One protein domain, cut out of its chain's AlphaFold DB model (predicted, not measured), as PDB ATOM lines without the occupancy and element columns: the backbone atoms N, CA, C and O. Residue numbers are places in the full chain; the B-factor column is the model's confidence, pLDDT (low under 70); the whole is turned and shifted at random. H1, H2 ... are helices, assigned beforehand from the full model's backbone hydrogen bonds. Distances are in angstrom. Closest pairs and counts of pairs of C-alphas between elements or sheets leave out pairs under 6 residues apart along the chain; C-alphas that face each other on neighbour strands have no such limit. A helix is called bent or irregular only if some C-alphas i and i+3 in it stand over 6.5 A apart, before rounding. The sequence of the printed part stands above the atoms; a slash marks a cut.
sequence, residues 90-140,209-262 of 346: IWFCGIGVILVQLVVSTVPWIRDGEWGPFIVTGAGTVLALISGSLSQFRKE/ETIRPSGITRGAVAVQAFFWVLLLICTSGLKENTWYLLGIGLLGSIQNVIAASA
ATOM      1  N   ILE A  90     -78.998 -21.267 -13.644       93.12
ATOM      2  CA  ILE A  90     -80.040 -20.319 -13.217       93.12
ATOM      3  C   ILE A  90     -79.421 -19.151 -12.460       93.12
ATOM      4  O   ILE A  90     -79.794 -17.998 -12.688       93.12
ATOM      5  N   TRP A  91     -78.459 -19.434 -11.580       93.06
ATOM      6  CA  TRP A  91     -77.718 -18.397 -10.873       93.06
ATOM      7  C   TRP A  91     -76.999 -17.457 -11.852       93.06
ATOM      8  O   TRP A  91     -77.109 -16.237 -11.728       93.06
ATOM      9  N   PHE A  92     -76.333 -18.010 -12.872       94.69
ATOM     10  CA  PHE A  92     -75.691 -17.210 -13.921       94.69
ATOM     11  C   PHE A  92     -76.702 -16.481 -14.816       94.69
ATOM     12  O   PHE A  92     -76.466 -15.332 -15.183       94.69
ATOM     13  N   CYS A  93     -77.846 -17.102 -15.113       95.00
ATOM     14  CA  CYS A  93     -78.947 -16.481 -15.846       95.00
ATOM     15  C   CYS A  93     -79.461 -15.235 -15.114       95.00
ATOM     16  O   CYS A  93     -79.631 -14.193 -15.737       95.00
ATOM     17  N   GLY A  94     -79.605 -15.290 -13.784       94.06
ATOM     18  CA  GLY A  94     -79.970 -14.124 -12.975       94.06
ATOM     19  C   GLY A  94     -78.990 -12.955 -13.135       94.06
ATOM     20  O   GLY A  94     -79.416 -11.821 -13.334       94.06
ATOM     21  N   ILE A  95     -77.680 -13.229 -13.132       95.44
ATOM     22  CA  ILE A  95     -76.656 -12.201 -13.389       95.44
ATOM     23  C   ILE A  95     -76.775 -11.653 -14.812       95.44
ATOM     24  O   ILE A  95     -76.741 -10.440 -15.003       95.44
ATOM     25  N   GLY A  96     -76.941 -12.530 -15.802       96.69
ATOM     26  CA  GLY A  96     -77.123 -12.133 -17.196       96.69
ATOM     27  C   GLY A  96     -78.323 -11.205 -17.377       96.69
ATOM     28  O   GLY A  96     -78.196 -10.158 -18.007       96.69
ATOM     29  N   VAL A  97     -79.463 -11.530 -16.762       96.44
ATOM     30  CA  VAL A  97     -80.664 -10.689 -16.812       96.44
ATOM     31  C   VAL A  97     -80.430  -9.338 -16.146       96.44
ATOM     32  O   VAL A  97     -80.786  -8.328 -16.745       96.44
ATOM     33  N   ILE A  98     -79.767  -9.285 -14.986       96.44
ATOM     34  CA  ILE A  98     -79.405  -8.010 -14.342       96.44
ATOM     35  C   ILE A  98     -78.560  -7.140 -15.285       96.44
ATOM     36  O   ILE A  98     -78.835  -5.951 -15.442       96.44
ATOM     37  N   LEU A  99     -77.555  -7.719 -15.950       97.06
ATOM     38  CA  LEU A  99     -76.711  -6.982 -16.895       97.06
ATOM     39  C   LEU A  99     -77.516  -6.463 -18.091       97.06
ATOM     40  O   LEU A  99     -77.380  -5.297 -18.457       97.06
ATOM     41  N   VAL A 100     -78.390  -7.294 -18.665       97.12
ATOM     42  CA  VAL A 100     -79.266  -6.887 -19.773       97.12
ATOM     43  C   VAL A 100     -80.212  -5.768 -19.336       97.12
ATOM     44  O   VAL A 100     -80.359  -4.787 -20.059       97.12
ATOM     45  N   GLN A 101     -80.810  -5.861 -18.146       96.69
ATOM     46  CA  GLN A 101     -81.679  -4.819 -17.596       96.69
ATOM     47  C   GLN A 101     -80.940  -3.485 -17.443       96.69
ATOM     48  O   GLN A 101     -81.469  -2.453 -17.851       96.69
ATOM     49  N   LEU A 102     -79.704  -3.498 -16.930       96.00
ATOM     50  CA  LEU A 102     -78.877  -2.294 -16.808       96.00
ATOM     51  C   LEU A 102     -78.532  -1.692 -18.181       96.00
ATOM     52  O   LEU A 102     -78.673  -0.482 -18.373       96.00
ATOM     53  N   VAL A 103     -78.160  -2.521 -19.161       95.56
ATOM     54  CA  VAL A 103     -77.875  -2.061 -20.532       95.56
ATOM     55  C   VAL A 103     -79.116  -1.433 -21.167       95.56
ATOM     56  O   VAL A 103     -79.054  -0.299 -21.640       95.56
ATOM     57  N   VAL A 104     -80.263  -2.117 -21.118       94.75
ATOM     58  CA  VAL A 104     -81.530  -1.610 -21.669       94.75
ATOM     59  C   VAL A 104     -81.945  -0.311 -20.977       94.75
ATOM     60  O   VAL A 104     -82.373   0.628 -21.644       94.75
ATOM     61  N   SER A 105     -81.746  -0.208 -19.661       94.38
ATOM     62  CA  SER A 105     -82.060   1.007 -18.901       94.38
ATOM     63  C   SER A 105     -81.188   2.217 -19.259       94.38
ATOM     64  O   SER A 105     -81.559   3.342 -18.939       94.38
ATOM     65  N   THR A 106     -80.063   2.010 -19.954       94.75
ATOM     66  CA  THR A 106     -79.174   3.089 -20.420       94.75
ATOM     67  C   THR A 106     -79.646   3.700 -21.749       94.75
ATOM     68  O   THR A 106     -79.249   4.810 -22.095       94.75
ATOM     69  N   VAL A 107     -80.526   3.024 -22.498       93.81
ATOM     70  CA  VAL A 107     -81.008   3.499 -23.809       93.81
ATOM     71  C   VAL A 107     -81.723   4.861 -23.732       93.81
ATOM     72  O   VAL A 107     -81.341   5.743 -24.505       93.81
ATOM     73  N   PRO A 108     -82.679   5.098 -22.806       92.00
ATOM     74  CA  PRO A 108     -83.331   6.408 -22.657       92.00
ATOM     75  C   PRO A 108     -82.345   7.510 -22.268       92.00
ATOM     76  O   PRO A 108     -82.467   8.651 -22.702       92.00
ATOM     77  N   TRP A 109     -81.311   7.158 -21.501       93.50
ATOM     78  CA  TRP A 109     -80.284   8.108 -21.097       93.50
ATOM     79  C   TRP A 109     -79.468   8.586 -22.301       93.50
ATOM     80  O   TRP A 109     -79.276   9.784 -22.481       93.50
ATOM     81  N   ILE A 110     -79.028   7.665 -23.161       93.81
ATOM     82  CA  ILE A 110     -78.229   8.019 -24.343       93.81
ATOM     83  C   ILE A 110     -79.072   8.768 -25.381       93.81
ATOM     84  O   ILE A 110     -78.578   9.706 -26.002       93.81
ATOM     85  N   ARG A 111     -80.318   8.337 -25.600       92.69
ATOM     86  CA  ARG A 111     -81.168   8.863 -26.674       92.69
ATOM     87  C   ARG A 111     -81.846  10.177 -26.301       92.69
ATOM     88  O   ARG A 111     -81.814  11.118 -27.087       92.69
ATOM     89  N   ASP A 112     -82.459  10.208 -25.125       89.50
ATOM     90  CA  ASP A 112     -83.399  11.251 -24.719       89.50
ATOM     91  C   ASP A 112     -82.839  12.097 -23.554       89.50
ATOM     92  O   ASP A 112     -83.457  13.061 -23.117       89.50
ATOM     93  N   GLY A 113     -81.641  11.767 -23.047       89.25
ATOM     94  CA  GLY A 113     -81.034  12.430 -21.884       89.25
ATOM     95  C   GLY A 113     -81.666  12.021 -20.547       89.25
ATOM     96  O   GLY A 113     -81.285  12.533 -19.491       89.25
ATOM     97  N   GLU A 114     -82.605  11.076 -20.571       90.25
ATOM     98  CA  GLU A 114     -83.381  10.640 -19.416       90.25
ATOM     99  C   GLU A 114     -82.662   9.535 -18.634       90.25
ATOM    100  O   GLU A 114     -82.735   8.345 -18.935       90.25
ATOM    101  N   TRP A 115     -81.981   9.926 -17.563       91.12
ATOM    102  CA  TRP A 115     -81.256   9.011 -16.675       91.12
ATOM    103  C   TRP A 115     -82.156   8.300 -15.643       91.12
ATOM    104  O   TRP A 115     -81.698   7.416 -14.914       91.12
ATOM    105  N   GLY A 116     -83.439   8.666 -15.568       92.38
ATOM    106  CA  GLY A 116     -84.402   8.147 -14.592       92.38
ATOM    107  C   GLY A 116     -84.546   6.617 -14.608       92.38
ATOM    108  O   GLY A 116     -84.324   5.990 -13.568       92.38
ATOM    109  N   PRO A 117     -84.852   5.988 -15.763       92.88
ATOM    110  CA  PRO A 117     -84.982   4.534 -15.863       92.88
ATOM    111  C   PRO A 117     -83.728   3.766 -15.420       92.88
ATOM    112  O   PRO A 117     -83.844   2.722 -14.772       92.88
ATOM    113  N   PHE A 118     -82.536   4.299 -15.714       94.31
ATOM    114  CA  PHE A 118     -81.260   3.721 -15.293       94.31
ATOM    115  C   PHE A 118     -81.109   3.725 -13.769       94.31
ATOM    116  O   PHE A 118     -80.858   2.680 -13.166       94.31
ATOM    117  N   ILE A 119     -81.325   4.879 -13.126       94.06
ATOM    118  CA  ILE A 119     -81.209   5.000 -11.666       94.06
ATOM    119  C   ILE A 119     -82.237   4.124 -10.953       94.06
ATOM    120  O   ILE A 119     -81.879   3.434  -9.999       94.06
ATOM    121  N   VAL A 120     -83.487   4.090 -11.427       94.38
ATOM    122  CA  VAL A 120     -84.530   3.246 -10.827       94.38
ATOM    123  C   VAL A 120     -84.158   1.764 -10.917       94.38
ATOM    124  O   VAL A 120     -84.234   1.046  -9.917       94.38
ATOM    125  N   THR A 121     -83.693   1.312 -12.084       95.19
ATOM    126  CA  THR A 121     -83.289  -0.086 -12.309       95.19
ATOM    127  C   THR A 121     -82.075  -0.463 -11.463       95.19
ATOM    128  O   THR A 121     -82.083  -1.495 -10.786       95.19
ATOM    129  N   GLY A 122     -81.043   0.386 -11.441       96.00
ATOM    130  CA  GLY A 122     -79.834   0.169 -10.650       96.00
ATOM    131  C   GLY A 122     -80.112   0.147  -9.146       96.00
ATOM    132  O   GLY A 122     -79.728  -0.803  -8.462       96.00
ATOM    133  N   ALA A 123     -80.840   1.142  -8.632       96.19
ATOM    134  CA  ALA A 123     -81.194   1.220  -7.216       96.19
ATOM    135  C   ALA A 123     -82.090   0.048  -6.786       96.19
ATOM    136  O   ALA A 123     -81.819  -0.584  -5.765       96.19
ATOM    137  N   GLY A 124     -83.106  -0.297  -7.584       95.81
ATOM    138  CA  GLY A 124     -83.968  -1.453  -7.330       95.81
ATOM    139  C   GLY A 124     -83.191  -2.771  -7.303       95.81
ATOM    140  O   GLY A 124     -83.390  -3.586  -6.402       95.81
ATOM    141  N   THR A 125     -82.242  -2.948  -8.227       95.94
ATOM    142  CA  THR A 125     -81.358  -4.125  -8.267       95.94
ATOM    143  C   THR A 125     -80.499  -4.217  -7.008       95.94
ATOM    144  O   THR A 125     -80.449  -5.267  -6.368       95.94
ATOM    145  N   VAL A 126     -79.854  -3.119  -6.603       96.38
ATOM    146  CA  VAL A 126     -79.026  -3.082  -5.386       96.38
ATOM    147  C   VAL A 126     -79.865  -3.394  -4.148       96.38
ATOM    148  O   VAL A 126     -79.464  -4.229  -3.335       96.38
ATOM    149  N   LEU A 127     -81.052  -2.791  -4.019       95.69
ATOM    150  CA  LEU A 127     -81.967  -3.077  -2.914       95.69
ATOM    151  C   LEU A 127     -82.368  -4.556  -2.888       95.69
ATOM    152  O   LEU A 127     -82.325  -5.174  -1.823       95.69
ATOM    153  N   ALA A 128     -82.704  -5.149  -4.036       94.19
ATOM    154  CA  ALA A 128     -83.053  -6.565  -4.131       94.19
ATOM    155  C   ALA A 128     -81.887  -7.483  -3.714       94.19
ATOM    156  O   ALA A 128     -82.082  -8.402  -2.913       94.19
ATOM    157  N   LEU A 129     -80.665  -7.198  -4.182       94.19
ATOM    158  CA  LEU A 129     -79.462  -7.965  -3.835       94.19
ATOM    159  C   LEU A 129     -79.115  -7.866  -2.344       94.19
ATOM    160  O   LEU A 129     -78.781  -8.881  -1.729       94.19
ATOM    161  N   ILE A 130     -79.237  -6.677  -1.741       93.56
ATOM    162  CA  ILE A 130     -79.028  -6.485  -0.297       93.56
ATOM    163  C   ILE A 130     -80.045  -7.308   0.498       93.56
ATOM    164  O   ILE A 130     -79.653  -8.035   1.412       93.56
ATOM    165  N   SER A 131     -81.324  -7.257   0.113       91.94
ATOM    166  CA  SER A 131     -82.387  -8.058   0.729       91.94
ATOM    167  C   SER A 131     -82.073  -9.550   0.710       91.94
ATOM    168  O   SER A 131     -82.100 -10.208   1.750       91.94
ATOM    169  N   GLY A 132     -81.720 -10.084  -0.465       89.00
ATOM    170  CA  GLY A 132     -81.385 -11.500  -0.632       89.00
ATOM    171  C   GLY A 132     -80.107 -11.919   0.104       89.00
ATOM    172  O   GLY A 132     -79.951 -13.089   0.450       89.00
ATOM    173  N   SER A 133     -79.216 -10.967   0.392       90.31
ATOM    174  CA  SER A 133     -77.938 -11.199   1.078       90.31
ATOM    175  C   SER A 133     -78.033 -11.112   2.605       90.31
ATOM    176  O   SER A 133     -77.035 -11.334   3.299       90.31
ATOM    177  N   LEU A 134     -79.212 -10.814   3.166       90.25
ATOM    178  CA  LEU A 134     -79.395 -10.770   4.613       90.25
ATOM    179  C   LEU A 134     -79.120 -12.145   5.237       90.25
ATOM    180  O   LEU A 134     -79.808 -13.137   4.988       90.25
ATOM    181  N   SER A 135     -78.128 -12.188   6.130       83.75
ATOM    182  CA  SER A 135     -77.689 -13.428   6.788       83.75
ATOM    183  C   SER A 135     -78.789 -14.131   7.592       83.75
ATOM    184  O   SER A 135     -78.713 -15.343   7.799       83.75
ATOM    185  N   GLN A 136     -79.818 -13.394   8.016       84.94
ATOM    186  CA  GLN A 136     -80.966 -13.922   8.749       84.94
ATOM    187  C   GLN A 136     -81.754 -14.947   7.927       84.94
ATOM    188  O   GLN A 136     -82.050 -16.022   8.441       84.94
ATOM    189  N   PHE A 137     -82.002 -14.682   6.639       83.25
ATOM    190  CA  PHE A 137     -82.710 -15.632   5.776       83.25
ATOM    191  C   PHE A 137     -81.948 -16.949   5.649       83.25
ATOM    192  O   PHE A 137     -82.549 -18.019   5.665       83.25
ATOM    193  N   ARG A 138     -80.611 -16.892   5.596       83.44
ATOM    194  CA  ARG A 138     -79.774 -18.098   5.588       83.44
ATOM    195  C   ARG A 138     -79.873 -18.876   6.902       83.44
ATOM    196  O   ARG A 138     -79.872 -20.101   6.863       83.44
ATOM    197  N   LYS A 139     -79.937 -18.189   8.049       82.25
ATOM    198  CA  LYS A 139     -80.073 -18.828   9.370       82.25
ATOM    199  C   LYS A 139     -81.425 -19.520   9.527       82.25
ATOM    200  O   LYS A 139     -81.458 -20.660   9.963       82.25
ATOM    201  N   GLU A 140     -82.508 -18.858   9.126       81.31
ATOM    202  CA  GLU A 140     -83.865 -19.413   9.195       81.31
ATOM    203  C   GLU A 140     -84.065 -20.562   8.203       81.31
ATOM    204  O   GLU A 140     -84.631 -21.593   8.553       81.31
ATOM    205  N   GLU A 209     -81.043 -20.003  22.173       50.19
ATOM    206  CA  GLU A 209     -81.061 -18.911  21.198       50.19
ATOM    207  C   GLU A 209     -82.196 -19.190  20.203       50.19
ATOM    208  O   GLU A 209     -82.041 -19.862  19.182       50.19
ATOM    209  N   THR A 210     -83.389 -18.668  20.514       55.78
ATOM    210  CA  THR A 210     -84.405 -18.428  19.474       55.78
ATOM    211  C   THR A 210     -83.733 -17.698  18.316       55.78
ATOM    212  O   THR A 210     -82.956 -16.773  18.558       55.78
ATOM    213  N   ILE A 211     -84.014 -18.101  17.068       62.59
ATOM    214  CA  ILE A 211     -83.550 -17.393  15.863       62.59
ATOM    215  C   ILE A 211     -84.306 -16.059  15.813       62.59
ATOM    216  O   ILE A 211     -85.251 -15.864  15.059       62.59
ATOM    217  N   ARG A 212     -83.954 -15.148  16.718       68.12
ATOM    218  CA  ARG A 212     -84.498 -13.804  16.772       68.12
ATOM    219  C   ARG A 212     -83.763 -12.998  15.715       68.12
ATOM    220  O   ARG A 212     -82.533 -13.081  15.644       68.12
ATOM    221  N   PRO A 213     -84.481 -12.208  14.906       72.81
ATOM    222  CA  PRO A 213     -83.822 -11.303  13.989       72.81
ATOM    223  C   PRO A 213     -82.949 -10.351  14.806       72.81
ATOM    224  O   PRO A 213     -83.425  -9.683  15.730       72.81
ATOM    225  N   SER A 214     -81.655 -10.325  14.481       81.31
ATOM    226  CA  SER A 214     -80.701  -9.411  15.110       81.31
ATOM    227  C   SER A 214     -81.206  -7.972  14.990       81.31
ATOM    228  O   SER A 214     -81.835  -7.619  13.989       81.31
ATOM    229  N   GLY A 215     -80.902  -7.118  15.972       84.19
ATOM    230  CA  GLY A 215     -81.216  -5.686  15.892       84.19
ATOM    231  C   GLY A 215     -80.701  -5.051  14.596       84.19
ATOM    232  O   GLY A 215     -81.399  -4.243  13.991       84.19
ATOM    233  N   ILE A 216     -79.550  -5.523  14.100       86.81
ATOM    234  CA  ILE A 216     -78.972  -5.109  12.815       86.81
ATOM    235  C   ILE A 216     -79.883  -5.503  11.651       86.81
ATOM    236  O   ILE A 216     -80.175  -4.674  10.799       86.81
ATOM    237  N   THR A 217     -80.369  -6.748  11.611       88.00
ATOM    238  CA  THR A 217     -81.285  -7.203  10.555       88.00
ATOM    239  C   THR A 217     -82.591  -6.419  10.587       88.00
ATOM    240  O   THR A 217     -83.076  -6.008   9.539       88.00
ATOM    241  N   ARG A 218     -83.145  -6.170  11.779       89.94
ATOM    242  CA  ARG A 218     -84.373  -5.379  11.937       89.94
ATOM    243  C   ARG A 218     -84.185  -3.954  11.415       89.94
ATOM    244  O   ARG A 218     -85.021  -3.483  10.651       89.94
ATOM    245  N   GLY A 219     -83.078  -3.308  11.782       93.06
ATOM    246  CA  GLY A 219     -82.715  -1.986  11.274       93.06
ATOM    247  C   GLY A 219     -82.510  -1.986   9.760       93.06
ATOM    248  O   GLY A 219     -83.083  -1.151   9.071       93.06
ATOM    249  N   ALA A 220     -81.772  -2.962   9.226       91.62
ATOM    250  CA  ALA A 220     -81.522  -3.092   7.793       91.62
ATOM    251  C   ALA A 220     -82.819  -3.262   6.991       91.62
ATOM    252  O   ALA A 220     -83.001  -2.575   5.995       91.62
ATOM    253  N   VAL A 221     -83.747  -4.112   7.447       92.38
ATOM    254  CA  VAL A 221     -85.052  -4.299   6.792       92.38
ATOM    255  C   VAL A 221     -85.896  -3.023   6.858       92.38
ATOM    256  O   VAL A 221     -86.522  -2.671   5.862       92.38
ATOM    257  N   ALA A 222     -85.888  -2.297   7.981       94.81
ATOM    258  CA  ALA A 222     -86.610  -1.028   8.105       94.81
ATOM    259  C   ALA A 222     -86.052   0.054   7.164       94.81
ATOM    260  O   ALA A 222     -86.807   0.708   6.447       94.81
ATOM    261  N   VAL A 223     -84.725   0.197   7.112       95.38
ATOM    262  CA  VAL A 223     -84.033   1.099   6.178       95.38
ATOM    263  C   VAL A 223     -84.329   0.703   4.734       95.38
ATOM    264  O   VAL A 223     -84.611   1.554   3.895       95.38
ATOM    265  N   GLN A 224     -84.322  -0.596   4.440       94.88
ATOM    266  CA  GLN A 224     -84.630  -1.081   3.107       94.88
ATOM    267  C   GLN A 224     -86.084  -0.792   2.714       94.88
ATOM    268  O   GLN A 224     -86.330  -0.371   1.588       94.88
ATOM    269  N   ALA A 225     -87.041  -0.967   3.629       96.19
ATOM    270  CA  ALA A 225     -88.441  -0.622   3.397       96.19
ATOM    271  C   ALA A 225     -88.607   0.873   3.084       96.19
ATOM    272  O   ALA A 225     -89.306   1.229   2.139       96.19
ATOM    273  N   PHE A 226     -87.905   1.740   3.818       97.25
ATOM    274  CA  PHE A 226     -87.875   3.172   3.535       97.25
ATOM    275  C   PHE A 226     -87.330   3.475   2.127       97.25
ATOM    276  O   PHE A 226     -87.967   4.206   1.370       97.25
ATOM    277  N   PHE A 227     -86.207   2.867   1.731       97.06
ATOM    278  CA  PHE A 227     -85.654   3.062   0.386       97.06
ATOM    279  C   PHE A 227     -86.544   2.503  -0.727       97.06
ATOM    280  O   PHE A 227     -86.624   3.114  -1.789       97.06
ATOM    281  N   TRP A 228     -87.254   1.397  -0.494       97.06
ATOM    282  CA  TRP A 228     -88.263   0.909  -1.437       97.06
ATOM    283  C   TRP A 228     -89.401   1.914  -1.626       97.06
ATOM    284  O   TRP A 228     -89.803   2.159  -2.760       97.06
ATOM    285  N   VAL A 229     -89.885   2.545  -0.549       96.62
ATOM    286  CA  VAL A 229     -90.905   3.604  -0.641       96.62
ATOM    287  C   VAL A 229     -90.376   4.808  -1.423       96.62
ATOM    288  O   VAL A 229     -91.057   5.286  -2.328       96.62
ATOM    289  N   LEU A 230     -89.149   5.262  -1.144       95.75
ATOM    290  CA  LEU A 230     -88.523   6.343  -1.914       95.75
ATOM    291  C   LEU A 230     -88.389   5.991  -3.399       95.75
ATOM    292  O   LEU A 230     -88.680   6.826  -4.255       95.75
ATOM    293  N   LEU A 231     -87.988   4.756  -3.711       94.44
ATOM    294  CA  LEU A 231     -87.863   4.285  -5.087       94.44
ATOM    295  C   LEU A 231     -89.219   4.284  -5.803       94.44
ATOM    296  O   LEU A 231     -89.298   4.716  -6.953       94.44
ATOM    297  N   LEU A 232     -90.291   3.860  -5.126       93.81
ATOM    298  CA  LEU A 232     -91.654   3.900  -5.666       93.81
ATOM    299  C   LEU A 232     -92.125   5.336  -5.924       93.81
ATOM    300  O   LEU A 232     -92.683   5.603  -6.987       93.81
ATOM    301  N   ILE A 233     -91.846   6.272  -5.009       93.38
ATOM    302  CA  ILE A 233     -92.155   7.696  -5.206       93.38
ATOM    303  C   ILE A 233     -91.409   8.234  -6.433       93.38
ATOM    304  O   ILE A 233     -92.035   8.827  -7.312       93.38
ATOM    305  N   CYS A 234     -90.103   7.968  -6.549       90.44
ATOM    306  CA  CYS A 234     -89.308   8.386  -7.709       90.44
ATOM    307  C   CYS A 234     -89.861   7.798  -9.012       90.44
ATOM    308  O   CYS A 234     -90.002   8.507 -10.002       90.44
ATOM    309  N   THR A 235     -90.230   6.515  -8.989       90.75
ATOM    310  CA  THR A 235     -90.792   5.819 -10.152       90.75
ATOM    311  C   THR A 235     -92.138   6.416 -10.565       90.75
ATOM    312  O   THR A 235     -92.390   6.581 -11.751       90.75
ATOM    313  N   SER A 236     -92.983   6.808  -9.605       88.69
ATOM    314  CA  SER A 236     -94.271   7.459  -9.887       88.69
ATOM    315  C   SER A 236     -94.134   8.866 -10.482       88.69
ATOM    316  O   SER A 236     -95.040   9.342 -11.162       88.69
ATOM    317  N   GLY A 237     -92.999   9.530 -10.238       88.00
ATOM    318  CA  GLY A 237     -92.683  10.841 -10.800       88.00
ATOM    319  C   GLY A 237     -92.203  10.798 -12.255       88.00
ATOM    320  O   GLY A 237     -92.158  11.849 -12.895       88.00
ATOM    321  N   LEU A 238     -91.858   9.619 -12.787       88.00
ATOM    322  CA  LEU A 238     -91.421   9.461 -14.174       88.00
ATOM    323  C   LEU A 238     -92.618   9.552 -15.121       88.00
ATOM    324  O   LEU A 238     -93.521   8.717 -15.090       88.00
ATOM    325  N   LYS A 239     -92.615  10.576 -15.976       82.50
ATOM    326  CA  LYS A 239     -93.682  10.824 -16.958       82.50
ATOM    327  C   LYS A 239     -93.309  10.400 -18.376       82.50
ATOM    328  O   LYS A 239     -94.197  10.131 -19.177       82.50
ATOM    329  N   GLU A 240     -92.019  10.314 -18.665       81.69
ATOM    330  CA  GLU A 240     -91.472  10.046 -19.992       81.69
ATOM    331  C   GLU A 240     -90.841   8.647 -20.033       81.69
ATOM    332  O   GLU A 240     -90.451   8.101 -18.997       81.69
ATOM    333  N   ASN A 241     -90.854   8.018 -21.217       81.38
ATOM    334  CA  ASN A 241     -90.196   6.737 -21.508       81.38
ATOM    335  C   ASN A 241     -90.414   5.603 -20.472       81.38
ATOM    336  O   ASN A 241     -89.616   4.671 -20.340       81.38
ATOM    337  N   THR A 242     -91.551   5.596 -19.772       85.00
ATOM    338  CA  THR A 242     -91.888   4.603 -18.733       85.00
ATOM    339  C   THR A 242     -92.017   3.175 -19.268       85.00
ATOM    340  O   THR A 242     -91.862   2.211 -18.518       85.00
ATOM    341  N   TRP A 243     -92.212   3.012 -20.578       89.06
ATOM    342  CA  TRP A 243     -92.240   1.708 -21.248       89.06
ATOM    343  C   TRP A 243     -90.934   0.916 -21.106       89.06
ATOM    344  O   TRP A 243     -90.981  -0.314 -21.057       89.06
ATOM    345  N   TYR A 244     -89.782   1.581 -20.965       90.31
ATOM    346  CA  TYR A 244     -88.519   0.880 -20.704       90.31
ATOM    347  C   TYR A 244     -88.546   0.180 -19.343       90.31
ATOM    348  O   TYR A 244     -88.150  -0.979 -19.248       90.31
ATOM    349  N   LEU A 245     -89.084   0.835 -18.306       91.00
ATOM    350  CA  LEU A 245     -89.244   0.228 -16.981       91.00
ATOM    351  C   LEU A 245     -90.219  -0.953 -17.004       91.00
ATOM    352  O   LEU A 245     -89.958  -1.968 -16.359       91.00
ATOM    353  N   LEU A 246     -91.298  -0.855 -17.787       91.56
ATOM    354  CA  LEU A 246     -92.227  -1.967 -17.993       91.56
ATOM    355  C   LEU A 246     -91.516  -3.173 -18.630       91.56
ATOM    356  O   LEU A 246     -91.627  -4.290 -18.126       91.56
ATOM    357  N   GLY A 247     -90.749  -2.950 -19.703       93.50
ATOM    358  CA  GLY A 247     -89.993  -4.005 -20.385       93.50
ATOM    359  C   GLY A 247     -88.926  -4.647 -19.493       93.50
ATOM    360  O   GLY A 247     -88.813  -5.872 -19.440       93.50
ATOM    361  N   ILE A 248     -88.195  -3.833 -18.729       94.44
ATOM    362  CA  ILE A 248     -87.208  -4.288 -17.739       94.44
ATOM    363  C   ILE A 248     -87.880  -5.151 -16.663       94.44
ATOM    364  O   ILE A 248     -87.392  -6.242 -16.355       94.44
ATOM    365  N   GLY A 249     -89.011  -4.697 -16.116       93.19
ATOM    366  CA  GLY A 249     -89.779  -5.432 -15.110       93.19
ATOM    367  C   GLY A 249     -90.337  -6.758 -15.637       93.19
ATOM    368  O   GLY A 249     -90.265  -7.777 -14.945       93.19
ATOM    369  N   LEU A 250     -90.826  -6.774 -16.882       95.50
ATOM    370  CA  LEU A 250     -91.300  -7.990 -17.546       95.50
ATOM    371  C   LEU A 250     -90.165  -9.001 -17.741       95.50
ATOM    372  O   LEU A 250     -90.332 -10.170 -17.398       95.50
ATOM    373  N   LEU A 251     -88.998  -8.555 -18.216       95.56
ATOM    374  CA  LEU A 251     -87.826  -9.415 -18.400       95.56
ATOM    375  C   LEU A 251     -87.402 -10.083 -17.081       95.56
ATOM    376  O   LEU A 251     -87.173 -11.294 -17.041       95.56
ATOM    377  N   GLY A 252     -87.360  -9.317 -15.987       94.44
ATOM    378  CA  GLY A 252     -87.065  -9.856 -14.657       94.44
ATOM    379  C   GLY A 252     -88.133 -10.836 -14.162       94.44
ATOM    380  O   GLY A 252     -87.814 -11.870 -13.578       94.44
ATOM    381  N   SER A 253     -89.408 -10.562 -14.445       95.50
ATOM    382  CA  SER A 253     -90.514 -11.455 -14.079       95.50
ATOM    383  C   SER A 253     -90.439 -12.797 -14.811       95.50
ATOM    384  O   SER A 253     -90.619 -13.840 -14.186       95.50
ATOM    385  N   ILE A 254     -90.091 -12.791 -16.103       95.88
ATOM    386  CA  ILE A 254     -89.864 -14.016 -16.886       95.88
ATOM    387  C   ILE A 254     -88.728 -14.842 -16.272       95.88
ATOM    388  O   ILE A 254     -88.879 -16.049 -16.080       95.88
ATOM    389  N   GLN A 255     -87.616 -14.203 -15.893       94.94
ATOM    390  CA  GLN A 255     -86.500 -14.892 -15.241       94.94
ATOM    391  C   GLN A 255     -86.911 -15.525 -13.906       94.94
ATOM    392  O   GLN A 255     -86.541 -16.670 -13.646       94.94
ATOM    393  N   ASN A 256     -87.714 -14.832 -13.093       92.62
ATOM    394  CA  ASN A 256     -88.231 -15.375 -11.836       92.62
ATOM    395  C   ASN A 256     -89.112 -16.612 -12.062       92.62
ATOM    396  O   ASN A 256     -88.982 -17.591 -11.327       92.62
ATOM    397  N   VAL A 257     -89.974 -16.596 -13.087       93.81
ATOM    398  CA  VAL A 257     -90.808 -17.753 -13.452       93.81
ATOM    399  C   VAL A 257     -89.935 -18.931 -13.881       93.81
ATOM    400  O   VAL A 257     -90.141 -20.036 -13.388       93.81
ATOM    401  N   ILE A 258     -88.919 -18.698 -14.717       93.31
ATOM    402  CA  ILE A 258     -87.961 -19.739 -15.130       93.31
ATOM    403  C   ILE A 258     -87.211 -20.301 -13.913       93.31
ATOM    404  O   ILE A 258     -87.103 -21.514 -13.750       93.31
ATOM    405  N   ALA A 259     -86.727 -19.441 -13.015       90.38
ATOM    406  CA  ALA A 259     -86.023 -19.865 -11.806       90.38
ATOM    407  C   ALA A 259     -86.921 -20.658 -10.839       90.38
ATOM    408  O   ALA A 259     -86.437 -21.533 -10.112       90.38
ATOM    409  N   ALA A 260     -88.221 -20.352 -10.820       87.75
ATOM    410  CA  ALA A 260     -89.221 -21.060 -10.037       87.75
ATOM    411  C   ALA A 260     -89.689 -22.365 -10.700       87.75
ATOM    412  O   ALA A 260     -90.069 -23.288  -9.987       87.75
ATOM    413  N   SER A 261     -89.647 -22.502 -12.024       87.19
ATOM    414  CA  SER A 261     -90.078 -23.728 -12.714       87.19
ATOM    415  C   SER A 261     -88.949 -24.734 -12.923       87.19
ATOM    416  O   SER A 261     -89.201 -25.933 -12.960       87.19
ATOM    417  N   ALA A 262     -87.703 -24.277 -12.998       90.25
ATOM    418  CA  ALA A 262     -86.584 -25.132 -13.357       90.25
ATOM    419  C   ALA A 262     -86.298 -26.247 -12.337       90.25
ATOM    420  O   ALA A 262     -86.206 -26.019 -11.122       90.25
TER     421      ALA A 262
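What this domain is: This is residues 90 to 140 and 209 to 262 of the 346 residues of an uncharacterized protein of Orbilia oligospora (UniProt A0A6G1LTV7). Four long helices make a flat fan, drawn together where H1 ends, H2 begins, H4 ends and H5 begins, and spread apart toward their other ends. H1 and H5 run side by side along one edge of the fan, H4 makes the other edge, H2 lies between, and the short H3 follows H2 at the open end. The printed part has 105 residues with five named helices, H1 to H5 in order along the chain, and no named strand; its class is all helix. It is only just loose, close to compact, with a radius of gyration of the C-alphas of 16.0 A, and spans 55 by 33 by 17 A.

Where its parts are: H1, residues 90 to 112, begins at C-alpha 90 (-80.040, -20.319, -13.217) and is 33.8 A long; it is only just irregular, with C-alphas 105 and 108 6.7 A apart. H2, residues 116 to 132, is 24.3 A long. H3, residues 135 to 140, is 8.9 A long. Beyond the cut, H4 is residues 215 to 236, 31.7 A long, from C-alpha 215 at (-81.216, -5.686, 15.892). H5, residues 242 to 261, is 29.0 A long and ends at C-alpha 261 (-90.078, -23.728, -12.714).

How they stand to each other: H2 is the hub, touching three helices. H1 and H2 form a helical hairpin: they touch at a shallow tilt of 21 degrees, opposite ways, with the C-alphas of Ser 105 and Phe 118 closest at 4.6 A. H1 and H5 touch at a shallow tilt of 5 degrees, opposite ways; their closest C-alphas, those of Gln 101 and Ile 248, are 5.6 A apart. With residues 117 to 121 alone H2 touches residues 242 to 248 of H5, at a shallow tilt of 26 degrees, the same way; the closest C-alphas, of Pro 117 and Leu 245, are 6.2 A apart. H1, H2 and H5 are a bundle, three helices packed at shallow tilts. H4 touches H2 at a shallow tilt of 21 degrees, opposite ways, closest at the C-alphas of Val 120 and Leu 231, 6.7 A. H4 is apart from H1 and from H5. H2 and H3 meet only through their link; H3 and H4 are close but not clearly touching, closest at the C-alphas of Gln 136 and Thr 217, 7.0 A. In H2, H3, H4 and H5 every O i to N i+4 pair is within hydrogen-bond range; in H1, 16 of 19 are.

The domain as a whole: The two C-alphas farthest apart, those of Arg 111 and Glu 209, are 55.3 A from each other. Residues 141 to 208 are not printed, and C-alphas 140 and 209 are 12.3 A apart across the cut. The links H1 to H2, H2 to H3 and H4 to H5 are tight. The mean pLDDT of the printed part is 90.7; residues 209 to 212 are under 70.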